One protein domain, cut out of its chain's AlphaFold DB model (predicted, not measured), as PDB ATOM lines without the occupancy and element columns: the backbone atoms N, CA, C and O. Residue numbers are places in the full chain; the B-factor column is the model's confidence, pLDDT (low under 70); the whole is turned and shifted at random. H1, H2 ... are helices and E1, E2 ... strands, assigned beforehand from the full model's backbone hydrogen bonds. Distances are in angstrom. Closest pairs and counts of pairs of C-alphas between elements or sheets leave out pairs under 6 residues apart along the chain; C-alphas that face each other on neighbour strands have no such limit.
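AT A GLANCE: This is residues 339 to 523 of the 534 residues of an uncharacterized protein of Clostridiales bacterium (UniProt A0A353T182). Two sheets lie partly face to face as a loose sandwich, E3, E7 and E5 of a twisted five-strand sheet over the small sheet E6, E4 and E8; at one side of the larger sheet the long hairpin E1 and E2 runs on as an arm, whose tip, residues 360 to 365, sticks out. Loops with the short helices H1 and H2 lie near the base of this arm, and residues 497 to 503 stick out there as a loop. The printed part has 185 residues, in the order E1, E2, H1, E3, E4, E5, E6, E7, H2, E8; it is mostly strand, and both sheets, E2 E1 E3 E7 E5 and E6 E4 E8, are antiparallel. It is loose, with a radius of gyration of the C-alphas of 20.6 A, and elongated, spanning 72 by 43 by 36 A.

HOW THE PARTS SIT: Begin with the hairpin of E1, residues 342 to 361, and E2, residues 364 to 383, where N 352 and O 372 are 2.7 A apart. On the other side of E1 look for E3, residues 413 to 423, with N 345 and O 416 at 2.8 A. H1, residues 395 to 398, only grazes this sheet with residues 396 to 398; E2, H1 and E3 form a split strand-helix-strand unit, two strands running the same way with E1 between them, and its crossover is right-handed. Next to E3 comes E7, residues 473 to 482, with N 417 and O 479 at 2.8 A, then the edge strand E5, residues 444 to 449, with N 448 and O 478 at 2.8 A. The sheet is twisted, up to 9.9 A off its best plane. In the smaller sheet, E4, residues 431 to 439, is the inner strand: its neighbour E8, residues 514 to 523, has N 434 and O 520 within hydrogen-bond range across the pair at 2.9 A, and its neighbour E6, residues 463 to 465, has N 435 and O 464 within hydrogen-bond range across the pair at 2.9 A. E4 and E7 are apart. H2, residues 486 to 491, only grazes the larger sheet with residues 487 to 488, and only just, with 5 pairs of C-alphas within 10 A; in H2 every O i to N i+4 pair is within hydrogen-bond range, while H1 is too short for such a pair.

IN THESE COORDINATES: Find C-alpha 342 at (352.363, 211.723, 173.971); from there E1 runs 54.2 A to C-alpha 361 at (363.062, 230.612, 223.635), and E2 returns over 55.9 A. E3 is 32.3 A long, E7 29.9 A, E4 25.6 A, and E8, 27.6 A, ends at C-alpha 523, (333.750, 192.325, 177.596).

THE WHOLE: The C-alphas farthest apart are those of Gly 363 and Tyr 426, 75.0 A. The printed part has no cut. The links E2 to H1, H1 to E3, E5 to E6 and H2 to E8 are long. The mean pLDDT of the printed part is 93.4, and residues 498 to 505 are under 70.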
ATOM      1  N   LEU A 339     349.125 203.162 172.598       98.19
ATOM      2  CA  LEU A 339     349.269 204.616 172.700       98.19
ATOM      3  C   LEU A 339     350.711 205.035 172.397       98.19
ATOM      4  O   LEU A 339     351.611 204.889 173.222       98.19
ATOM      5  N   THR A 340     350.940 205.558 171.194       96.25
ATOM      6  CA  THR A 340     352.298 205.779 170.658       96.25
ATOM      7  C   THR A 340     352.757 207.235 170.669       96.25
ATOM      8  O   THR A 340     353.949 207.494 170.516       96.25
ATOM      9  N   LYS A 341     351.836 208.186 170.849       95.00
ATOM     10  CA  LYS A 341     352.109 209.628 170.810       95.00
ATOM     11  C   LYS A 341     351.659 210.303 172.093       95.00
ATOM     12  O   LYS A 341     350.522 210.111 172.525       95.00
ATOM     13  N   TRP A 342     352.547 211.110 172.662       98.50
ATOM     14  CA  TRP A 342     352.363 211.723 173.971       98.50
ATOM     15  C   TRP A 342     352.861 213.160 173.988       98.50
ATOM     16  O   TRP A 342     353.937 213.455 173.471       98.50
ATOM     17  N   ASP A 343     352.124 214.027 174.669       98.62
ATOM     18  CA  ASP A 343     352.671 215.286 175.160       98.62
ATOM     19  C   ASP A 343     353.232 215.047 176.562       98.62
ATOM     20  O   ASP A 343     352.538 214.552 177.454       98.62
ATOM     21  N   ILE A 344     354.513 215.352 176.752       98.75
ATOM     22  CA  ILE A 344     355.267 215.031 177.962       98.75
ATOM     23  C   ILE A 344     355.778 216.327 178.584       98.75
ATOM     24  O   ILE A 344     356.501 217.097 177.957       98.75
ATOM     25  N   VAL A 345     355.454 216.551 179.853       98.75
ATOM     26  CA  VAL A 345     356.018 217.634 180.661       98.75
ATOM     27  C   VAL A 345     356.829 217.028 181.792       98.75
ATOM     28  O   VAL A 345     356.265 216.424 182.700       98.75
ATOM     29  N   VAL A 346     358.145 217.221 181.766       98.50
ATOM     30  CA  VAL A 346     359.042 216.773 182.837       98.50
ATOM     31  C   VAL A 346     359.412 217.959 183.722       98.50
ATOM     32  O   VAL A 346     359.962 218.959 183.257       98.50
ATOM     33  N   GLU A 347     359.096 217.854 185.009       98.06
ATOM     34  CA  GLU A 347     359.529 218.772 186.053       98.06
ATOM     35  C   GLU A 347     360.834 218.276 186.674       98.06
ATOM     36  O   GLU A 347     360.848 217.289 187.408       98.06
ATOM     37  N   ASP A 348     361.915 219.016 186.454       97.62
ATOM     38  CA  ASP A 348     363.152 218.860 187.205       97.62
ATOM     39  C   ASP A 348     363.065 219.608 188.541       97.62
ATOM     40  O   ASP A 348     362.851 220.826 188.580       97.62
ATOM     41  N   TRP A 349     363.213 218.876 189.640       96.44
ATOM     42  CA  TRP A 349     363.150 219.393 190.998       96.44
ATOM     43  C   TRP A 349     364.559 219.619 191.541       96.44
ATOM     44  O   TRP A 349     365.409 218.725 191.565       96.44
ATOM     45  N   ASN A 350     364.806 220.835 192.018       93.19
ATOM     46  CA  ASN A 350     366.108 221.251 192.519       93.19
ATOM     47  C   ASN A 350     365.977 222.203 193.714       93.19
ATOM     48  O   ASN A 350     364.877 222.639 194.066       93.19
ATOM     49  N   GLU A 351     367.103 222.543 194.342       91.62
ATOM     50  CA  GLU A 351     367.113 223.559 195.391       91.62
ATOM     51  C   GLU A 351     366.618 224.900 194.849       91.62
ATOM     52  O   GLU A 351     367.039 225.389 193.799       91.62
ATOM     53  N   GLY A 352     365.662 225.469 195.566       92.75
ATOM     54  CA  GLY A 352     365.189 226.822 195.372       92.75
ATOM     55  C   GLY A 352     365.833 227.768 196.374       92.75
ATOM     56  O   GLY A 352     366.981 227.619 196.787       92.75
ATOM     57  N   ARG A 353     365.066 228.770 196.789       94.44
ATOM     58  CA  ARG A 353     365.500 229.773 197.761       94.44
ATOM     59  C   ARG A 353     365.700 229.148 199.144       94.44
ATOM     60  O   ARG A 353     364.811 228.436 199.618       94.44
ATOM     61  N   GLN A 354     366.810 229.491 199.797       95.69
ATOM     62  CA  GLN A 354     367.045 229.213 201.216       95.69
ATOM     63  C   GLN A 354     366.104 230.065 202.084       95.69
ATOM     64  O   GLN A 354     365.997 231.281 201.902       95.69
ATOM     65  N   VAL A 355     365.440 229.430 203.039       95.31
ATOM     66  CA  VAL A 355     364.606 230.058 204.063       95.31
ATOM     67  C   VAL A 355     365.264 229.826 205.416       95.31
ATOM     68  O   VAL A 355     365.786 228.745 205.683       95.31
ATOM     69  N   ARG A 356     365.274 230.865 206.252       95.44
ATOM     70  CA  ARG A 356     365.824 230.822 207.605       95.44
ATOM     71  C   ARG A 356     364.743 231.260 208.579       95.44
ATOM     72  O   ARG A 356     364.307 232.408 208.506       95.44
ATOM     73  N   ASN A 357     364.348 230.370 209.477       92.44
ATOM     74  CA  ASN A 357     363.468 230.697 210.590       92.44
ATOM     75  C   ASN A 357     364.326 230.866 211.839       92.44
ATOM     76  O   ASN A 357     365.196 230.045 212.115       92.44
ATOM     77  N   MET A 358     364.096 231.943 212.581       94.00
ATOM     78  CA  MET A 358     364.812 232.223 213.818       94.00
ATOM     79  C   MET A 358     363.812 232.263 214.962       94.00
ATOM     80  O   MET A 358     362.872 233.053 214.935       94.00
ATOM     81  N   GLU A 359     364.035 231.435 215.975       94.44
ATOM     82  CA  GLU A 359     363.223 231.410 217.185       94.44
ATOM     83  C   GLU A 359     364.117 231.622 218.408       94.44
ATOM     84  O   GLU A 359     365.194 231.032 218.510       94.44
ATOM     85  N   ARG A 360     363.678 232.471 219.347       93.81
ATOM     86  CA  ARG A 360     364.350 232.664 220.636       93.81
ATOM     87  C   ARG A 360     363.429 232.214 221.766       93.81
ATOM     88  O   ARG A 360     362.416 232.858 222.022       93.81
ATOM     89  N   ARG A 361     363.785 231.129 222.458       91.00
ATOM     90  CA  ARG A 361     363.062 230.612 223.635       91.00
ATOM     91  C   ARG A 361     364.032 230.200 224.728       91.00
ATOM     92  O   ARG A 361     365.091 229.656 224.442       91.00
ATOM     93  N   PHE A 362     363.661 230.459 225.983       91.56
ATOM     94  CA  PHE A 362     364.440 230.072 227.169       91.56
ATOM     95  C   PHE A 362     365.917 230.518 227.128       91.56
ATOM     96  O   PHE A 362     366.799 229.813 227.595       91.56
ATOM     97  N   GLY A 363     366.207 231.673 226.520       92.38
ATOM     98  CA  GLY A 363     367.580 232.163 226.342       92.38
ATOM     99  C   GLY A 363     368.358 231.522 225.183       92.38
ATOM    100  O   GLY A 363     369.394 232.062 224.798       92.38
ATOM    101  N   HIS A 364     367.842 230.457 224.565       91.50
ATOM    102  CA  HIS A 364     368.412 229.830 223.375       91.50
ATOM    103  C   HIS A 364     367.877 230.470 222.094       91.50
ATOM    104  O   HIS A 364     366.717 230.881 222.022       91.50
ATOM    105  N   GLN A 365     368.735 230.544 221.077       94.56
ATOM    106  CA  GLN A 365     368.380 230.964 219.727       94.56
ATOM    107  C   GLN A 365     368.555 229.772 218.788       94.56
ATOM    108  O   GLN A 365     369.668 229.281 218.612       94.56
ATOM    109  N   THR A 366     367.459 229.333 218.180       93.56
ATOM    110  CA  THR A 366     367.455 228.264 217.181       93.56
ATOM    111  C   THR A 366     367.288 228.887 215.804       93.56
ATOM    112  O   THR A 366     366.418 229.734 215.600       93.56
ATOM    113  N   ILE A 367     368.139 228.479 214.861       94.00
ATOM    114  CA  ILE A 367     368.017 228.841 213.450       94.00
ATOM    115  C   ILE A 367     367.715 227.562 212.681       94.00
ATOM    116  O   ILE A 367     368.572 226.691 212.552       94.00
ATOM    117  N   GLU A 368     366.500 227.463 212.164       93.38
ATOM    118  CA  GLU A 368     366.120 226.416 211.227       93.38
ATOM    119  C   GLU A 368     366.396 226.918 209.808       93.38
ATOM    120  O   GLU A 368     365.980 228.016 209.427       93.38
ATOM    121  N   VAL A 369     367.114 226.118 209.021       93.88
ATOM    122  CA  VAL A 369     367.404 226.416 207.618       93.88
ATOM    123  C   VAL A 369     366.822 225.310 206.756       93.88
ATOM    124  O   VAL A 369     367.189 224.148 206.905       93.88
ATOM    125  N   TYR A 370     365.960 225.683 205.816       92.31
ATOM    126  CA  TYR A 370     365.460 224.780 204.783       92.31
ATOM    127  C   TYR A 370     365.475 225.473 203.420       92.31
ATOM    128  O   TYR A 370     365.673 226.682 203.314       92.31
ATOM    129  N   TYR A 371     365.290 224.708 202.349       92.88
ATOM    130  CA  TYR A 371     365.220 225.235 200.991       92.88
ATOM    131  C   TYR A 371     363.826 224.985 200.424       92.88
ATOM    132  O   TYR A 371     363.255 223.911 200.600       92.88
ATOM    133  N   THR A 372     363.282 225.974 199.720       95.12
ATOM    134  CA  THR A 372     362.133 225.748 198.829       95.12
ATOM    135  C   THR A 372     362.550 224.864 197.649       95.12
ATOM    136  O   THR A 372     363.740 224.734 197.365       95.12
ATOM    137  N   THR A 373     361.597 224.269 196.932       94.62
ATOM    138  CA  THR A 373     361.885 223.466 195.731       94.62
ATOM    139  C   THR A 373     361.699 224.310 194.475       94.62
ATOM    140  O   THR A 373     360.589 224.766 194.191       94.62
ATOM    141  N   LYS A 374     362.767 224.508 193.697       95.56
ATOM    142  CA  LYS A 374     362.671 225.058 192.340       95.56
ATOM    143  C   LYS A 374     362.245 223.940 191.394       95.56
ATOM    144  O   LYS A 374     362.858 222.876 191.391       95.56
ATOM    145  N   LYS A 375     361.219 224.200 190.585       96.88
ATOM    146  CA  LYS A 375     360.704 223.267 189.579       96.88
ATOM    147  C   LYS A 375     360.931 223.846 188.189       96.88
ATOM    148  O   LYS A 375     360.414 224.921 187.885       96.88
ATOM    149  N   THR A 376     361.700 223.151 187.363       97.56
ATOM    150  CA  THR A 376     362.004 223.565 185.988       97.56
ATOM    151  C   THR A 376     361.274 222.649 185.019       97.56
ATOM    152  O   THR A 376     361.454 221.439 185.076       97.56
ATOM    153  N   LYS A 377     360.442 223.213 184.137       98.19
ATOM    154  CA  LYS A 377     359.632 222.439 183.188       98.19
ATOM    155  C   LYS A 377     360.322 222.297 181.833       98.19
ATOM    156  O   LYS A 377     360.747 223.293 181.242       98.19
ATOM    157  N   LEU A 378     360.355 221.066 181.339       98.44
ATOM    158  CA  LEU A 378     360.762 220.669 179.993       98.44
ATOM    159  C   LEU A 378     359.530 220.073 179.298       98.44
ATOM    160  O   LEU A 378     358.784 219.338 179.940       98.44
ATOM    161  N   ILE A 379     359.286 220.426 178.037       98.38
ATOM    162  CA  ILE A 379     358.039 220.101 177.321       98.38
ATOM    163  C   ILE A 379     358.388 219.396 176.012       98.38
ATOM    164  O   ILE A 379     359.184 219.916 175.235       98.38
ATOM    165  N   PHE A 380     357.792 218.239 175.763       98.25
ATOM    166  CA  PHE A 380     358.005 217.432 174.567       98.25
ATOM    167  C   PHE A 380     356.643 217.124 173.958       98.25
ATOM    168  O   PHE A 380     355.873 216.363 174.533       98.25
ATOM    169  N   GLU A 381     356.329 217.748 172.831       97.56
ATOM    170  CA  GLU A 381     355.038 217.580 172.159       97.56
ATOM    171  C   GLU A 381     355.113 216.435 171.150       97.56
ATOM    172  O   GLU A 381     356.120 216.289 170.452       97.56
ATOM    173  N   ASN A 382     354.045 215.635 171.056       96.19
ATOM    174  CA  ASN A 382     353.928 214.530 170.096       96.19
ATOM    175  C   ASN A 382     355.175 213.607 170.080       96.19
ATOM    176  O   ASN A 382     355.707 213.239 169.027       96.19
ATOM    177  N   CYS A 383     355.657 213.252 171.270       95.69
ATOM    178  CA  CYS A 383     356.858 212.460 171.501       95.69
ATOM    179  C   CYS A 383     356.515 210.983 171.757       95.69
ATOM    180  O   CYS A 383     355.455 210.652 172.292       95.69
ATOM    181  N   GLY A 384     357.434 210.089 171.386       96.75
ATOM    182  CA  GLY A 384     357.412 208.701 171.843       96.75
ATOM    183  C   GLY A 384     357.869 208.585 173.299       96.75
ATOM    184  O   GLY A 384     358.515 209.489 173.835       96.75
ATOM    185  N   LEU A 385     357.542 207.464 173.936       98.00
ATOM    186  CA  LEU A 385     357.988 207.173 175.297       98.00
ATOM    187  C   LEU A 385     359.460 206.743 175.306       98.00
ATOM    188  O   LEU A 385     359.884 205.922 174.496       98.00
ATOM    189  N   ALA A 386     360.228 207.305 176.235       97.69
ATOM    190  CA  ALA A 386     361.632 206.993 176.473       97.69
ATOM    191  C   ALA A 386     361.995 207.354 177.918       97.69
ATOM    192  O   ALA A 386     361.312 208.164 178.556       97.69
ATOM    193  N   ALA A 387     363.102 206.799 178.417       98.19
ATOM    194  CA  ALA A 387     363.675 207.249 179.678       98.19
ATOM    195  C   ALA A 387     363.942 208.759 179.603       98.19
ATOM    196  O   ALA A 387     364.404 209.261 178.579       98.19
ATOM    197  N   TRP A 388     363.708 209.500 180.687       98.31
ATOM    198  CA  TRP A 388     363.875 210.958 180.696       98.31
ATOM    199  C   TRP A 388     365.258 211.395 180.236       98.31
ATOM    200  O   TRP A 388     365.363 212.386 179.520       98.31
ATOM    201  N   LYS A 389     366.299 210.640 180.605       97.25
ATOM    202  CA  LYS A 389     367.686 210.897 180.198       97.25
ATOM    203  C   LYS A 389     367.886 210.882 178.670       97.25
ATOM    204  O   LYS A 389     368.805 211.541 178.197       97.25
ATOM    205  N   ASP A 390     367.020 210.175 177.943       97.75
ATOM    206  CA  ASP A 390     367.084 209.939 176.496       97.75
ATOM    207  C   ASP A 390     366.010 210.725 175.718       97.75
ATOM    208  O   ASP A 390     365.944 210.642 174.491       97.75
ATOM    209  N   LEU A 391     365.167 211.513 176.402       97.88
ATOM    210  CA  LEU A 391     364.212 212.395 175.729       97.88
ATOM    211  C   LEU A 391     364.951 213.472 174.912       97.88
ATOM    212  O   LEU A 391     365.967 214.007 175.368       97.88
ATOM    213  N   PRO A 392     364.432 213.848 173.727       96.75
ATOM    214  CA  PRO A 392     365.129 214.707 172.769       96.75
ATOM    215  C   PRO A 392     365.068 216.194 173.166       96.75
ATOM    216  O   PRO A 392     364.441 217.011 172.494       96.75
ATOM    217  N   ALA A 393     365.697 216.557 174.285       97.38
ATOM    218  CA  ALA A 393     365.684 217.924 174.797       97.38
ATOM    219  C   ALA A 393     366.502 218.865 173.908       97.38
ATOM    220  O   ALA A 393     367.653 218.584 173.566       97.38
ATOM    221  N   THR A 394     365.929 220.020 173.566       97.56
ATOM    222  CA  THR A 394     366.657 221.040 172.803       97.56
ATOM    223  C   THR A 394     367.721 221.719 173.667       97.56
ATOM    224  O   THR A 394     367.678 221.684 174.901       97.56
ATOM    225  N   LYS A 395     368.674 222.409 173.033       96.50
ATOM    226  CA  LYS A 395     369.702 223.175 173.756       96.50
ATOM    227  C   LYS A 395     369.084 224.246 174.660       96.50
ATOM    228  O   LYS A 395     369.551 224.451 175.776       96.50
ATOM    229  N   GLU A 396     368.006 224.884 174.212       97.06
ATOM    230  CA  GLU A 396     367.267 225.910 174.955       97.06
ATOM    231  C   GLU A 396     366.564 225.323 176.181       97.06
ATOM    232  O   GLU A 396     366.444 225.987 177.209       97.06
ATOM    233  N   GLN A 397     366.091 224.081 176.085       97.25
ATOM    234  CA  GLN A 397     365.498 223.369 177.211       97.25
ATOM    235  C   GLN A 397     366.560 222.969 178.235       97.25
ATOM    236  O   GLN A 397     366.396 223.257 179.422       97.25
ATOM    237  N   LEU A 398     367.674 222.388 177.779       97.00
ATOM    238  CA  LEU A 398     368.800 222.024 178.641       97.00
ATOM    239  C   LEU A 398     369.376 223.245 179.367       97.00
ATOM    240  O   LEU A 398     369.636 223.169 180.563       97.00
ATOM    241  N   ALA A 399     369.475 224.397 178.699       95.75
ATOM    242  CA  ALA A 399     369.952 225.644 179.303       95.75
ATOM    243  C   ALA A 399     369.103 226.139 180.495       95.75
ATOM    244  O   ALA A 399     369.561 226.984 181.263       95.75
ATOM    245  N   LYS A 400     367.875 225.628 180.682       94.81
ATOM    246  CA  LYS A 400     367.038 225.939 181.856       94.81
ATOM    247  C   LYS A 400     367.432 225.130 183.095       94.81
ATOM    248  O   LYS A 400     367.107 225.542 184.213       94.81
ATOM    249  N   LEU A 401     368.068 223.973 182.911       94.69
ATOM    250  CA  LEU A 401     368.491 223.092 183.997       94.69
ATOM    251  C   LEU A 401     369.708 223.672 184.726       94.69
ATOM    252  O   LEU A 401     370.481 224.451 184.178       94.69
ATOM    253  N   ALA A 402     369.879 223.289 185.989       87.38
ATOM    254  CA  ALA A 402     371.012 223.743 186.791       87.38
ATOM    255  C   ALA A 402     372.277 222.896 186.556       87.38
ATOM    256  O   ALA A 402     372.188 221.686 186.331       87.38
ATOM    257  N   GLY A 403     373.440 223.527 186.735       84.56
ATOM    258  CA  GLY A 403     374.769 222.921 186.614       84.56
ATOM    259  C   GLY A 403     375.585 223.540 185.477       84.56
ATOM    260  O   GLY A 403     375.025 224.160 184.581       84.56
ATOM    261  N   GLU A 404     376.909 223.372 185.518       84.88
ATOM    262  CA  GLU A 404     377.824 223.867 184.470       84.88
ATOM    263  C   GLU A 404     377.630 223.126 183.136       84.88
ATOM    264  O   GLU A 404     377.763 223.709 182.062       84.88
ATOM    265  N   HIS A 405     377.241 221.849 183.210       90.88
ATOM    266  CA  HIS A 405     376.953 220.987 182.065       90.88
ATOM    267  C   HIS A 405     375.546 220.386 182.203       90.88
ATOM    268  O   HIS A 405     375.408 219.235 182.616       90.88
ATOM    269  N   PRO A 406     374.473 221.159 181.957       93.75
ATOM    270  CA  PRO A 406     373.112 220.663 182.116       93.75
ATOM    271  C   PRO A 406     372.823 219.498 181.160       93.75
ATOM    272  O   PRO A 406     373.178 219.537 179.985       93.75
ATOM    273  N   SER A 407     372.152 218.467 181.672       96.50
ATOM    274  CA  SER A 407     371.858 217.228 180.952       96.50
ATOM    275  C   SER A 407     370.540 216.632 181.440       96.50
ATOM    276  O   SER A 407     370.208 216.745 182.625       96.50
ATOM    277  N   MET A 408     369.822 215.935 180.555       97.50
ATOM    278  CA  MET A 408     368.637 215.160 180.931       97.50
ATOM    279  C   MET A 408     368.955 214.045 181.938       97.50
ATOM    280  O   MET A 408     368.109 213.697 182.759       97.50
ATOM    281  N   SER A 409     370.196 213.545 181.968       96.50
ATOM    282  CA  SER A 409     370.656 212.576 182.976       96.50
ATOM    283  C   SER A 409     370.654 213.118 184.411       96.50
ATOM    284  O   SER A 409     370.809 212.347 185.354       96.50
ATOM    285  N   HIS A 410     370.483 214.431 184.601       95.31
ATOM    286  CA  HIS A 410     370.427 215.080 185.915       95.31
ATOM    287  C   HIS A 410     369.005 215.223 186.463       95.31
ATOM    288  O   HIS A 410     368.827 215.663 187.602       95.31
ATOM    289  N   VAL A 411     367.997 214.908 185.649       97.06
ATOM    290  CA  VAL A 411     366.601 215.218 185.948       97.06
ATOM    291  C   VAL A 411     366.038 214.238 186.976       97.06
ATOM    292  O   VAL A 411     366.223 213.023 186.899       97.06
ATOM    293  N   SER A 412     365.351 214.778 187.978       97.38
ATOM    294  CA  SER A 412     364.546 214.027 188.949       97.38
ATOM    295  C   SER A 412     363.350 214.879 189.352       97.38
ATOM    296  O   SER A 412     363.504 216.085 189.525       97.38
ATOM    297  N   GLY A 413     362.179 214.277 189.528       97.69
ATOM    298  CA  GLY A 413     360.954 215.006 189.848       97.69
ATOM    299  C   GLY A 413     359.722 214.297 189.305       97.69
ATOM    300  O   GLY A 413     359.527 213.114 189.579       97.69
ATOM    301  N   ILE A 414     358.880 215.020 188.563       98.56
ATOM    302  CA  ILE A 414     357.586 214.516 188.077       98.56
ATOM    303  C   ILE A 414     357.498 214.646 186.560       98.56
ATOM    304  O   ILE A 414     357.649 215.740 186.027       98.56
ATOM    305  N   GLY A 415     357.171 213.556 185.875       98.56
ATOM    306  CA  GLY A 415     356.769 213.565 184.470       98.56
ATOM    307  C   GLY A 415     355.257 213.458 184.356       98.56
ATOM    308  O   GLY A 415     354.660 212.579 184.967       98.56
ATOM    309  N   THR A 416     354.634 214.344 183.586       98.81
ATOM    310  CA  THR A 416     353.217 214.277 183.217       98.81
ATOM    311  C   THR A 416     353.115 213.940 181.737       98.81
ATOM    312  O   THR A 416     353.709 214.634 180.922       98.81
ATOM    313  N   TYR A 417     352.359 212.901 181.407       98.81
ATOM    314  CA  TYR A 417     352.155 212.387 180.058       98.81
ATOM    315  C   TYR A 417     350.682 212.519 179.719       98.81
ATOM    316  O   TYR A 417     349.838 212.081 180.505       98.81
ATOM    317  N   THR A 418     350.361 213.107 178.577       98.81
ATOM    318  CA  THR A 418     348.983 213.244 178.104       98.81
ATOM    319  C   THR A 418     348.832 212.720 176.692       98.81
ATOM    320  O   THR A 418     349.703 212.916 175.847       98.81
ATOM    321  N   THR A 419     347.721 212.037 176.450       98.75
ATOM    322  CA  THR A 419     347.346 211.509 175.140       98.75
ATOM    323  C   THR A 419     345.826 211.357 175.068       98.75
ATOM    324  O   THR A 419     345.113 211.561 176.056       98.75
ATOM    325  N   GLU A 420     345.319 210.992 173.901       98.31
ATOM    326  CA  GLU A 420     343.901 210.772 173.645       98.31
ATOM    327  C   GLU A 420     343.697 209.521 172.784       98.31
ATOM    328  O   GLU A 420     344.522 209.195 171.929       98.31
ATOM    329  N   PHE A 421     342.601 208.800 173.024       98.25
ATOM    330  CA  PHE A 421     342.262 207.557 172.321       98.25
ATOM    331  C   PHE A 421     340.748 207.445 172.083       98.25
ATOM    332  O   PHE A 421     339.952 208.058 172.795       98.25
ATOM    333  N   ASP A 422     340.352 206.727 171.027       98.00
ATOM    334  CA  ASP A 422     338.948 206.558 170.642       98.00
ATOM    335  C   ASP A 422     338.507 205.138 170.939       98.00
ATOM    336  O   ASP A 422     339.159 204.177 170.533       98.00
ATOM    337  N   LEU A 423     337.380 205.021 171.626       97.88
ATOM    338  CA  LEU A 423     336.661 203.770 171.776       97.88
ATOM    339  C   LEU A 423     335.571 203.670 170.704       97.88
ATOM    340  O   LEU A 423     335.052 204.698 170.261       97.88
ATOM    341  N   PRO A 424     335.199 202.450 170.283       95.69
ATOM    342  CA  PRO A 424     334.138 202.272 169.301       95.69
ATOM    343  C   PRO A 424     332.811 202.881 169.776       95.69
ATOM    344  O   PRO A 424     332.480 202.831 170.957       95.69
ATOM    345  N   GLU A 425     332.000 203.373 168.837       93.06
ATOM    346  CA  GLU A 425     330.663 203.928 169.123       93.06
ATOM    347  C   GLU A 425     329.715 202.916 169.789       93.06
ATOM    348  O   GLU A 425     328.792 203.292 170.503       93.06
ATOM    349  N   TYR A 426     329.949 201.615 169.582       91.06
ATOM    350  CA  TYR A 426     329.172 200.542 170.207       91.06
ATOM    351  C   TYR A 426     329.627 200.196 171.637       91.06
ATOM    352  O   TYR A 426     329.115 199.234 172.210       91.06
ATOM    353  N   TRP A 427     330.584 200.934 172.211       95.50
ATOM    354  CA  TRP A 427     331.018 200.748 173.596       95.50
ATOM    355  C   TRP A 427     329.839 200.918 174.566       95.50
ATOM    356  O   TRP A 427     329.157 201.942 174.552       95.50
ATOM    357  N   GLY A 428     329.586 199.926 175.419       92.81
ATOM    358  CA  GLY A 428     328.419 199.906 176.309       92.81
ATOM    359  C   GLY A 428     328.692 199.308 177.687       92.81
ATOM    360  O   GLY A 428     329.835 199.053 178.050       92.81
ATOM    361  N   GLU A 429     327.624 199.051 178.458       89.06
ATOM    362  CA  GLU A 429     327.715 198.567 179.853       89.06
ATOM    363  C   GLU A 429     328.469 197.234 180.012       89.06
ATOM    364  O   GLU A 429     328.986 196.949 181.089       89.06
ATOM    365  N   GLY A 430     328.515 196.407 178.964       93.62
ATOM    366  CA  GLY A 430     329.255 195.144 178.969       93.62
ATOM    367  C   GLY A 430     330.736 195.292 178.626       93.62
ATOM    368  O   GLY A 430     331.456 194.303 178.680       93.62
ATOM    369  N   ASN A 431     331.210 196.477 178.238       96.88
ATOM    370  CA  ASN A 431     332.607 196.693 177.874       96.88
ATOM    371  C   ASN A 431     333.372 197.357 179.019       96.88
ATOM    372  O   ASN A 431     332.872 198.251 179.699       96.88
ATOM    373  N   GLY A 432     334.617 196.936 179.194       97.75
ATOM    374  CA  GLY A 432     335.560 197.555 180.110       97.75
ATOM    375  C   GLY A 432     336.966 197.521 179.542       97.75
ATOM    376  O   GLY A 432     337.196 196.901 178.507       97.75
ATOM    377  N   ALA A 433     337.912 198.201 180.181       98.31
ATOM    378  CA  ALA A 433     339.313 198.103 179.790       98.31
ATOM    379  C   ALA A 433     340.259 198.324 180.961       98.31
ATOM    380  O   ALA A 433     339.968 199.064 181.903       98.31
ATOM    381  N   TYR A 434     341.440 197.735 180.825       98.25
ATOM    382  CA  TYR A 434     342.590 198.057 181.647       98.25
ATOM    383  C   TYR A 434     343.492 199.063 180.940       98.25
ATOM    384  O   TYR A 434     343.734 198.957 179.737       98.25
ATOM    385  N   LEU A 435     344.035 200.007 181.706       98.56
ATOM    386  CA  LEU A 435     345.260 200.705 181.336       98.56
ATOM    387  C   LEU A 435     346.435 199.813 181.738       98.56
ATOM    388  O   LEU A 435     346.567 199.485 182.918       98.56
ATOM    389  N   VAL A 436     347.271 199.441 180.771       98.00
ATOM    390  CA  VAL A 436     348.468 198.614 180.973       98.00
ATOM    391  C   VAL A 436     349.690 199.409 180.531       98.00
ATOM    392  O   VAL A 436     349.694 199.967 179.432       98.00
ATOM    393  N   MET A 437     350.711 199.477 181.382       97.44
ATOM    394  CA  MET A 437     351.978 200.153 181.101       97.44
ATOM    395  C   MET A 437     353.128 199.163 181.277       97.44
ATOM    396  O   MET A 437     353.161 198.423 182.251       97.44
ATOM    397  N   GLU A 438     354.087 199.171 180.362       95.25
ATOM    398  CA  GLU A 438     355.230 198.259 180.423       95.25
ATOM    399  C   GLU A 438     356.223 198.647 181.526       95.25
ATOM    400  O   GLU A 438     356.684 197.798 182.285       95.25
ATOM    401  N   SER A 439     356.555 199.937 181.644       95.56
ATOM    402  CA  SER A 439     357.496 200.401 182.661       95.56
ATOM    403  C   SER A 439     357.270 201.853 183.062       95.56
ATOM    404  O   SER A 439     356.981 202.713 182.233       95.56
ATOM    405  N   ALA A 440     357.472 202.126 184.353       95.94
ATOM    406  CA  ALA A 440     357.531 203.465 184.938       95.94
ATOM    407  C   ALA A 440     358.924 203.810 185.501       95.94
ATOM    408  O   ALA A 440     359.067 204.751 186.290       95.94
ATOM    409  N   GLY A 441     359.954 203.021 185.166       92.69
ATOM    410  CA  GLY A 441     361.329 203.296 185.598       92.69
ATOM    411  C   GLY A 441     361.539 203.218 187.112       92.69
ATOM    412  O   GLY A 441     362.328 203.977 187.673       92.69
ATOM    413  N   GLY A 442     360.760 202.370 187.798       89.25
ATOM    414  CA  GLY A 442     360.736 202.272 189.263       89.25
ATOM    415  C   GLY A 442     360.070 203.458 189.974       89.25
ATOM    416  O   GLY A 442     360.121 203.538 191.203       89.25
ATOM    417  N   GLY A 443     359.464 204.385 189.226       92.88
ATOM    418  CA  GLY A 443     358.712 205.510 189.770       92.88
ATOM    419  C   GLY A 443     357.322 205.121 190.274       92.88
ATOM    420  O   GLY A 443     356.760 204.094 189.893       92.88
ATOM    421  N   SER A 444     356.740 205.971 191.122       94.94
ATOM    422  CA  SER A 444     355.317 205.861 191.456       94.94
ATOM    423  C   SER A 444     354.463 206.389 190.306       94.94
ATOM    424  O   SER A 444     354.887 207.299 189.593       94.94
ATOM    425  N   VAL A 445     353.258 205.840 190.142       97.19
ATOM    426  CA  VAL A 445     352.362 206.177 189.030       97.19
ATOM    427  C   VAL A 445     350.990 206.588 189.547       97.19
ATOM    428  O   VAL A 445     350.414 205.927 190.411       97.19
ATOM    429  N   GLU A 446     350.452 207.662 188.982       97.44
ATOM    430  CA  GLU A 446     349.045 208.037 189.094       97.44
ATOM    431  C   GLU A 446     348.471 208.277 187.698       97.44
ATOM    432  O   GLU A 446     349.176 208.770 186.820       97.44
ATOM    433  N   ALA A 447     347.193 207.969 187.485       98.31
ATOM    434  CA  ALA A 447     346.539 208.194 186.204       98.31
ATOM    435  C   ALA A 447     345.168 208.859 186.370       98.31
ATOM    436  O   ALA A 447     344.530 208.789 187.424       98.31
ATOM    437  N   TRP A 448     344.732 209.523 185.304       98.69
ATOM    438  CA  TRP A 448     343.414 210.118 185.168       98.69
ATOM    439  C   TRP A 448     342.872 209.837 183.779       98.69
ATOM    440  O   TRP A 448     343.588 210.002 182.791       98.69
ATOM    441  N   VAL A 449     341.593 209.496 183.711       98.75
ATOM    442  CA  VAL A 449     340.858 209.325 182.462       98.75
ATOM    443  C   VAL A 449     339.695 210.304 182.480       98.75
ATOM    444  O   VAL A 449     338.974 210.395 183.468       98.75
ATOM    445  N   ASN A 450     339.558 211.107 181.424       98.44
ATOM    446  CA  ASN A 450     338.520 212.137 181.305       98.44
ATOM    447  C   ASN A 450     338.465 213.120 182.498       98.44
ATOM    448  O   ASN A 450     337.414 213.654 182.834       98.44
ATOM    449  N   GLY A 451     339.618 213.381 183.126       98.00
ATOM    450  CA  GLY A 451     339.754 214.280 184.279       98.00
ATOM    451  C   GLY A 451     339.549 213.616 185.644       98.00
ATOM    452  O   GLY A 451     339.936 214.199 186.658       98.00
ATOM    453  N   GLU A 452     339.039 212.388 185.687       98.44
ATOM    454  CA  GLU A 452     338.812 211.632 186.920       98.44
ATOM    455  C   GLU A 452     339.996 210.718 187.240       98.44
ATOM    456  O   GLU A 452     340.578 210.101 186.351       98.44
ATOM    457  N   LYS A 453     340.392 210.656 188.517       97.94
ATOM    458  CA  LYS A 453     341.550 209.867 188.961       97.94
ATOM    459  C   LYS A 453     341.205 208.377 188.959       97.94
ATOM    460  O   LYS A 453     340.139 208.000 189.438       97.94
ATOM    461  N   THR A 454     342.123 207.537 188.489       97.06
ATOM    462  CA  THR A 454     341.961 206.079 188.572       97.06
ATOM    463  C   THR A 454     341.983 205.598 190.027       97.06
ATOM    464  O   THR A 454     342.531 206.279 190.906       97.06
ATOM    465  N   PRO A 455     341.470 204.386 190.303       93.44
ATOM    466  CA  PRO A 455     341.822 203.656 191.514       93.44
ATOM    467  C   PRO A 455     343.347 203.503 191.673       93.44
ATOM    468  O   PRO A 455     344.130 203.817 190.771       93.44
ATOM    469  N   GLY A 456     343.776 203.019 192.843       91.88
ATOM    470  CA  GLY A 456     345.194 202.763 193.105       91.88
ATOM    471  C   GLY A 456     345.788 201.789 192.085       91.88
ATOM    472  O   GLY A 456     345.230 200.718 191.874       91.88
ATOM    473  N   ILE A 457     346.913 202.167 191.478       93.94
ATOM    474  CA  ILE A 457     347.613 201.369 190.466       93.94
ATOM    475  C   ILE A 457     348.560 200.402 191.173       93.94
ATOM    476  O   ILE A 457     349.339 200.823 192.037       93.94
ATOM    477  N   ASP A 458     348.513 199.125 190.799       90.00
ATOM    478  CA  ASP A 458     349.533 198.171 191.219       90.00
ATOM    479  C   ASP A 458     350.842 198.480 190.485       90.00
ATOM    480  O   ASP A 458     350.974 198.239 189.288       90.00
ATOM    481  N   ILE A 459     351.824 199.027 191.202       88.88
ATOM    482  CA  ILE A 459     353.126 199.399 190.627       88.88
ATOM    483  C   ILE A 459     354.049 198.198 190.360       88.88
ATOM    484  O   ILE A 459     355.153 198.395 189.860       88.88
ATOM    485  N   ARG A 460     353.643 196.970 190.713       85.31
ATOM    486  CA  ARG A 460     354.366 195.735 190.367       85.31
ATOM    487  C   ARG A 460     354.029 195.255 188.964       85.31
ATOM    488  O   ARG A 460     354.935 194.837 188.256       85.31
ATOM    489  N   ILE A 461     352.755 195.338 188.581       87.56
ATOM    490  CA  ILE A 461     352.262 194.880 187.271       87.56
ATOM    491  C   ILE A 461     351.879 196.035 186.335       87.56
ATOM    492  O   ILE A 461     351.603 195.807 185.164       87.56
ATOM    493  N   LEU A 462     351.850 197.269 186.855       93.44
ATOM    494  CA  LEU A 462     351.558 198.508 186.131       93.44
ATOM    495  C   LEU A 462     350.247 198.458 185.332       93.44
ATOM    496  O   LEU A 462     350.145 198.928 184.197       93.44
ATOM    497  N   GLN A 463     349.215 197.927 185.983       94.38
ATOM    498  CA  GLN A 463     347.885 197.744 185.423       94.38
ATOM    499  C   GLN A 463     346.816 198.315 186.361       94.38
ATOM    500  O   GLN A 463     346.926 198.222 187.586       94.38
ATOM    501  N   VAL A 464     345.765 198.905 185.789       95.94
ATOM    502  CA  VAL A 464     344.589 199.379 186.537       95.94
ATOM    503  C   VAL A 464     343.328 199.292 185.683       95.94
ATOM    504  O   VAL A 464     343.358 199.591 184.489       95.94
ATOM    505  N   ASP A 465     342.218 198.861 186.285       96.31
ATOM    506  CA  ASP A 465     340.909 198.873 185.629       96.31
ATOM    507  C   ASP A 465     340.392 200.317 185.556       96.31
ATOM    508  O   ASP A 465     340.301 201.007 186.575       96.31
ATOM    509  N   ILE A 466     340.089 200.788 184.347       97.69
ATOM    510  CA  ILE A 466     339.603 202.152 184.093       97.69
ATOM    511  C   ILE A 466     338.160 202.168 183.582       97.69
ATOM    512  O   ILE A 466     337.677 203.213 183.155       97.69
ATOM    513  N   THR A 467     337.463 201.030 183.631       96.56
ATOM    514  CA  THR A 467     336.143 200.820 183.017       96.56
ATOM    515  C   THR A 467     335.128 201.899 183.368       96.56
ATOM    516  O   THR A 467     334.466 202.428 182.479       96.56
ATOM    517  N   SER A 468     335.039 202.286 184.642       95.44
ATOM    518  CA  SER A 468     334.067 203.284 185.106       95.44
ATOM    519  C   SER A 468     334.342 204.711 184.619       95.44
ATOM    520  O   SER A 468     333.494 205.575 184.807       95.44
ATOM    521  N   LEU A 469     335.519 204.972 184.043       97.75
ATOM    522  CA  LEU A 469     335.962 206.303 183.614       97.75
ATOM    523  C   LEU A 469     335.866 206.499 182.095       97.75
ATOM    524  O   LEU A 469     336.132 207.592 181.588       97.75
ATOM    525  N   LEU A 470     335.538 205.434 181.363       98.00
ATOM    526  CA  LEU A 470     335.504 205.408 179.907       98.00
ATOM    527  C   LEU A 470     334.144 205.830 179.359       98.00
ATOM    528  O   LEU A 470     333.098 205.615 179.970       98.00
ATOM    529  N   ARG A 471     334.167 206.380 178.148       96.62
ATOM    530  CA  ARG A 471     332.974 206.693 177.355       96.62
ATOM    531  C   ARG A 471     333.168 206.291 175.889       96.62
ATOM    532  O   ARG A 471     334.316 206.227 175.448       96.62
ATOM    533  N   PRO A 472     332.089 206.064 175.120       97.31
ATOM    534  CA  PRO A 472     332.186 205.892 173.670       97.31
ATOM    535  C   PRO A 472     332.890 207.084 173.004       97.31
ATOM    536  O   PRO A 472     332.780 208.220 173.476       97.31
ATOM    537  N   GLY A 473     333.617 206.831 171.914       97.44
ATOM    538  CA  GLY A 473     334.370 207.859 171.195       97.44
ATOM    539  C   GLY A 473     335.605 208.350 171.961       97.44
ATOM    540  O   GLY A 473     336.338 207.562 172.564       97.44
ATOM    541  N   ARG A 474     335.860 209.664 171.920       98.12
ATOM    542  CA  ARG A 474     337.109 210.279 172.400       98.12
ATOM    543  C   ARG A 474     337.239 210.289 173.925       98.12
ATOM    544  O   ARG A 474     336.420 210.878 174.645       98.12
ATOM    545  N   ASN A 475     338.356 209.746 174.399       98.69
ATOM    546  CA  ASN A 475     338.795 209.740 175.790       98.69
ATOM    547  C   ASN A 475     340.160 210.419 175.936       98.69
ATOM    548  O   ASN A 475     341.014 210.327 175.055       98.69
ATOM    549  N   TYR A 476     340.373 211.060 177.083       98.69
ATOM    550  CA  TYR A 476     341.625 211.737 177.421       98.69
ATOM    551  C   TYR A 476     342.330 211.008 178.555       98.69
ATOM    552  O   TYR A 476     341.716 210.748 179.590       98.69
ATOM    553  N   LEU A 477     343.620 210.727 178.388       98.88
ATOM    554  CA  LEU A 477     344.449 210.061 179.384       98.88
ATOM    555  C   LEU A 477     345.551 211.002 179.858       98.88
ATOM    556  O   LEU A 477     346.276 211.589 179.054       98.88
ATOM    557  N   ARG A 478     345.709 211.100 181.177       98.81
ATOM    558  CA  ARG A 478     346.863 211.725 181.822       98.81
ATOM    559  C   ARG A 478     347.516 210.723 182.756       98.81
ATOM    560  O   ARG A 478     346.836 210.180 183.618       98.81
ATOM    561  N   ILE A 479     348.825 210.546 182.655       98.69
ATOM    562  CA  ILE A 479     349.620 209.749 183.593       98.69
ATOM    563  C   ILE A 479     350.670 210.654 184.230       98.69
ATOM    564  O   ILE A 479     351.276 211.486 183.557       98.69
ATOM    565  N   GLN A 480     350.886 210.515 185.532       98.56
ATOM    566  CA  GLN A 480     351.986 211.141 186.248       98.56
ATOM    567  C   GLN A 480     352.915 210.077 186.810       98.56
ATOM    568  O   GLN A 480     352.461 209.150 187.476       98.56
ATOM    569  N   VAL A 481     354.212 210.247 186.563       98.31
ATOM    570  CA  VAL A 481     355.273 209.410 187.125       98.31
ATOM    571  C   VAL A 481     356.166 210.261 188.009       98.31
ATOM    572  O   VAL A 481     356.672 211.292 187.558       98.31
ATOM    573  N   ALA A 482     356.378 209.832 189.252       97.94
ATOM    574  CA  ALA A 482     357.317 210.470 190.169       97.94
ATOM    575  C   ALA A 482     358.582 209.616 190.302       97.94
ATOM    576  O   ALA A 482     358.508 208.432 190.635       97.94
ATOM    577  N   SER A 483     359.746 210.215 190.052       97.25
ATOM    578  CA  SER A 483     361.033 209.537 190.211       97.25
ATOM    579  C   SER A 483     361.539 209.601 191.653       97.25
ATOM    580  O   SER A 483     361.087 210.418 192.458       97.25
ATOM    581  N   THR A 484     362.568 208.813 191.972       94.44
ATOM    582  CA  THR A 484     363.404 209.109 193.146       94.44
ATOM    583  C   THR A 484     364.384 210.249 192.822       94.44
ATOM    584  O   THR A 484     364.446 210.741 191.690       94.44
ATOM    585  N   LEU A 485     365.169 210.694 193.809       92.69
ATOM    586  CA  LEU A 485     366.137 211.787 193.651       92.69
ATOM    587  C   LEU A 485     367.529 211.328 193.181       92.69
ATOM    588  O   LEU A 485     368.441 212.153 193.130       92.69
ATOM    589  N   THR A 486     367.720 210.049 192.841       91.50
ATOM    590  CA  THR A 486     369.050 209.483 192.550       91.50
ATOM    591  C   THR A 486     369.827 210.260 191.484       91.50
ATOM    592  O   THR A 486     370.962 210.659 191.739       91.50
ATOM    593  N   ASN A 487     369.220 210.567 190.332       93.69
ATOM    594  CA  ASN A 487     369.886 211.322 189.259       93.69
ATOM    595  C   ASN A 487     370.298 212.737 189.702       93.69
ATOM    596  O   ASN A 487     371.398 213.200 189.394       93.69
ATOM    597  N   ARG A 488     369.467 213.409 190.510       92.56
ATOM    598  CA  ARG A 488     369.812 214.706 191.112       92.56
ATOM    599  C   ARG A 488     370.946 214.586 192.135       92.56
ATOM    600  O   ARG A 488     371.807 215.463 192.201       92.56
ATOM    601  N   MET A 489     370.975 213.519 192.931       89.56
ATOM    602  CA  MET A 489     372.063 213.267 193.884       89.56
ATOM    603  C   MET A 489     373.388 212.957 193.179       89.56
ATOM    604  O   MET A 489     374.434 213.442 193.618       89.56
ATOM    605  N   LEU A 490     373.338 212.223 192.064       88.62
ATOM    606  CA  LEU A 490     374.482 211.971 191.185       88.62
ATOM    607  C   LEU A 490     375.061 213.269 190.630       88.62
ATOM    608  O   LEU A 490     376.252 213.523 190.786       88.62
ATOM    609  N   GLN A 491     374.212 214.143 190.084       90.62
ATOM    610  CA  GLN A 491     374.640 215.452 189.577       90.62
ATOM    611  C   GLN A 491     375.337 216.309 190.649       90.62
ATOM    612  O   GLN A 491     376.226 217.098 190.337       90.62
ATOM    613  N   ARG A 492     374.956 216.154 191.922       87.56
ATOM    614  CA  ARG A 492     375.548 216.868 193.070       87.56
ATOM    615  C   ARG A 492     376.772 216.176 193.674       87.56
ATOM    616  O   ARG A 492     377.242 216.596 194.740       87.56
ATOM    617  N   ASN A 493     377.253 215.122 193.019       85.19
ATOM    618  CA  ASN A 493     378.420 214.349 193.409       85.19
ATOM    619  C   ASN A 493     378.332 213.826 194.855       85.19
ATOM    620  O   ASN A 493     379.289 213.898 195.620       85.19
ATOM    621  N   TYR A 494     377.155 213.336 195.275       82.12
ATOM    622  CA  TYR A 494     377.002 212.752 196.618       82.12
ATOM    623  C   TYR A 494     377.882 211.511 196.823       82.12
ATOM    624  O   TYR A 494     378.275 211.234 197.957       82.12
ATOM    625  N   GLN A 495     378.244 210.822 195.736       73.88
ATOM    626  CA  GLN A 495     379.161 209.686 195.745       73.88
ATOM    627  C   GLN A 495     380.538 210.042 196.318       73.88
ATOM    628  O   GLN A 495     381.109 209.254 197.061       73.88
ATOM    629  N   SER A 496     381.063 211.237 196.027       72.38
ATOM    630  CA  SER A 496     382.394 211.646 196.492       72.38
ATOM    631  C   SER A 496     382.406 212.254 197.900       72.38
ATOM    632  O   SER A 496     383.450 212.725 198.341       72.38
ATOM    633  N   LYS A 497     381.257 212.342 198.585       70.94
ATOM    634  CA  LYS A 497     381.101 213.102 199.843       70.94
ATOM    635  C   LYS A 497     381.165 212.245 201.114       70.94
ATOM    636  O   LYS A 497     380.564 212.632 202.110       70.94
ATOM    637  N   GLU A 498     381.818 211.078 201.072       61.59
ATOM    638  CA  GLU A 498     381.866 210.104 202.190       61.59
ATOM    639  C   GLU A 498     380.481 209.816 202.807       61.59
ATOM    640  O   GLU A 498     380.329 209.525 203.995       61.59
ATOM    641  N   SER A 499     379.421 209.941 202.005       58.84
ATOM    642  CA  SER A 499     378.074 209.653 202.475       58.84
ATOM    643  C   SER A 499     377.975 208.144 202.726       58.84
ATOM    644  O   SER A 499     378.476 207.364 201.924       58.84
ATOM    645  N   ARG A 500     377.383 207.734 203.861       58.03
ATOM    646  CA  ARG A 500     377.330 206.348 204.394       58.03
ATOM    647  C   ARG A 500     376.594 205.315 203.504       58.03
ATOM    648  O   ARG A 500     376.045 204.345 204.017       58.03
ATOM    649  N   TRP A 501     376.529 205.517 202.194       54.66
ATOM    650  CA  TRP A 501     375.997 204.548 201.244       54.66
ATOM    651  C   TRP A 501     376.989 203.395 201.096       54.66
ATOM    652  O   TRP A 501     378.159 203.597 200.779       54.66
ATOM    653  N   THR A 502     376.525 202.184 201.374       54.44
ATOM    654  CA  THR A 502     377.326 200.961 201.328       54.44
ATOM    655  C   THR A 502     377.535 200.471 199.888       54.44
ATOM    656  O   THR A 502     376.595 200.453 199.100       54.44
ATOM    657  N   GLU A 503     378.778 200.069 199.602       54.59
ATOM    658  CA  GLU A 503     379.359 199.269 198.496       54.59
ATOM    659  C   GLU A 503     379.046 199.594 197.017       54.59
ATOM    660  O   GLU A 503     379.938 199.415 196.187       54.59
ATOM    661  N   SER A 504     377.890 200.150 196.644       63.50
ATOM    662  CA  SER A 504     377.637 200.591 195.261       63.50
ATOM    663  C   SER A 504     376.752 201.833 195.212       63.50
ATOM    664  O   SER A 504     375.556 201.776 195.507       63.50
ATOM    665  N   PHE A 505     377.324 202.966 194.805       67.19
ATOM    666  CA  PHE A 505     376.526 204.147 194.490       67.19
ATOM    667  C   PHE A 505     375.723 203.873 193.204       67.19
ATOM    668  O   PHE A 505     376.287 203.329 192.251       67.19
ATOM    669  N   PRO A 506     374.423 204.203 193.155       76.81
ATOM    670  CA  PRO A 506     373.594 203.920 191.988       76.81
ATOM    671  C   PRO A 506     374.079 204.681 190.747       76.81
ATOM    672  O   PRO A 506     374.585 205.794 190.853       76.81
ATOM    673  N   THR A 507     373.892 204.104 189.560       88.25
ATOM    674  CA  THR A 507     374.130 204.783 188.275       88.25
ATOM    675  C   THR A 507     372.973 205.717 187.920       88.25
ATOM    676  O   THR A 507     371.960 205.757 188.620       88.25
ATOM    677  N   VAL A 508     373.093 206.467 186.819       93.56
ATOM    678  CA  VAL A 508     371.948 207.205 186.259       93.56
ATOM    679  C   VAL A 508     370.802 206.220 186.010       93.56
ATOM    680  O   VAL A 508     371.012 205.162 185.421       93.56
ATOM    681  N   GLN A 509     369.625 206.570 186.514       94.94
ATOM    682  CA  GLN A 509     368.407 205.774 186.486       94.94
ATOM    683  C   GLN A 509     367.517 206.161 185.303       94.94
ATOM    684  O   GLN A 509     367.443 207.338 184.923       94.94
ATOM    685  N   ASP A 510     366.786 205.176 184.793       96.50
ATOM    686  CA  ASP A 510     365.901 205.295 183.633       96.50
ATOM    687  C   ASP A 510     364.496 205.685 184.084       96.50
ATOM    688  O   ASP A 510     363.582 204.873 184.117       96.50
ATOM    689  N   TYR A 511     364.333 206.933 184.516       97.75
ATOM    690  CA  TYR A 511     363.039 207.421 184.990       97.75
ATOM    691  C   TYR A 511     362.059 207.698 183.860       97.75
ATOM    692  O   TYR A 511     362.451 208.156 182.790       97.75
ATOM    693  N   GLY A 512     360.772 207.542 184.158       97.44
ATOM    694  CA  GLY A 512     359.679 207.888 183.256       97.44
ATOM    695  C   GLY A 512     358.930 206.672 182.725       97.44
ATOM    696  O   GLY A 512     359.233 205.539 183.087       97.44
ATOM    697  N   LEU A 513     357.916 206.928 181.895       97.50
ATOM    698  CA  LEU A 513     357.206 205.879 181.176       97.50
ATOM    699  C   LEU A 513     358.047 205.433 179.984       97.50
ATOM    700  O   LEU A 513     358.523 206.265 179.210       97.50
ATOM    701  N   MET A 514     358.204 204.126 179.845       96.69
ATOM    702  CA  MET A 514     358.969 203.486 178.778       96.69
ATOM    703  C   MET A 514     358.219 202.260 178.273       96.69
ATOM    704  O   MET A 514     357.409 201.684 179.002       96.69
ATOM    705  N   GLY A 515     358.538 201.852 177.047       96.00
ATOM    706  CA  GLY A 515     357.886 200.719 176.405       96.00
ATOM    707  C   GLY A 515     356.446 201.035 176.008       96.00
ATOM    708  O   GLY A 515     356.100 202.188 175.730       96.00
ATOM    709  N   ASP A 516     355.620 200.000 175.966       96.88
ATOM    710  CA  ASP A 516     354.240 200.098 175.524       96.88
ATOM    711  C   ASP A 516     353.284 200.526 176.631       96.88
ATOM    712  O   ASP A 516     353.296 200.033 177.758       96.88
ATOM    713  N   VAL A 517     352.387 201.440 176.268       98.38
ATOM    714  CA  VAL A 517     351.209 201.778 177.058       98.38
ATOM    715  C   VAL A 517     349.996 201.500 176.193       98.38
ATOM    716  O   VAL A 517     349.906 201.994 175.068       98.38
ATOM    717  N   SER A 518     349.078 200.688 176.703       98.44
ATOM    718  CA  SER A 518     347.917 200.234 175.944       98.44
ATOM    719  C   SER A 518     346.637 200.311 176.762       98.44
ATOM    720  O   SER A 518     346.632 200.091 177.974       98.44
ATOM    721  N   ILE A 519     345.536 200.581 176.067       98.56
ATOM    722  CA  ILE A 519     344.187 200.312 176.557       98.56
ATOM    723  C   ILE A 519     343.841 198.899 176.106       98.56
ATOM    724  O   ILE A 519     343.851 198.625 174.906       98.56
ATOM    725  N   VAL A 520     343.580 198.003 177.056       98.56
ATOM    726  CA  VAL A 520     343.291 196.584 176.810       98.56
ATOM    727  C   VAL A 520     341.828 196.309 177.162       98.56
ATOM    728  O   VAL A 520     341.508 196.158 178.347       98.56
ATOM    729  N   PRO A 521     340.922 196.290 176.166       98.38
ATOM    730  CA  PRO A 521     339.512 196.038 176.393       98.38
ATOM    731  C   PRO A 521     339.223 194.609 176.838       98.38
ATOM    732  O   PRO A 521     339.918 193.657 176.494       98.38
ATOM    733  N   TYR A 522     338.122 194.469 177.555       98.38
ATOM    734  CA  TYR A 522     337.457 193.214 177.841       98.38
ATOM    735  C   TYR A 522     335.950 193.402 177.672       98.38
ATOM    736  O   TYR A 522     335.432 194.522 177.627       98.38
ATOM    737  N   THR A 523     335.216 192.300 177.581       98.00
ATOM    738  CA  THR A 523     333.750 192.325 177.596       98.00
ATOM    739  C   THR A 523     333.211 191.312 178.585       98.00
ATOM    740  O   THR A 523     333.733 190.202 178.697       98.00
TER     741      THR A 523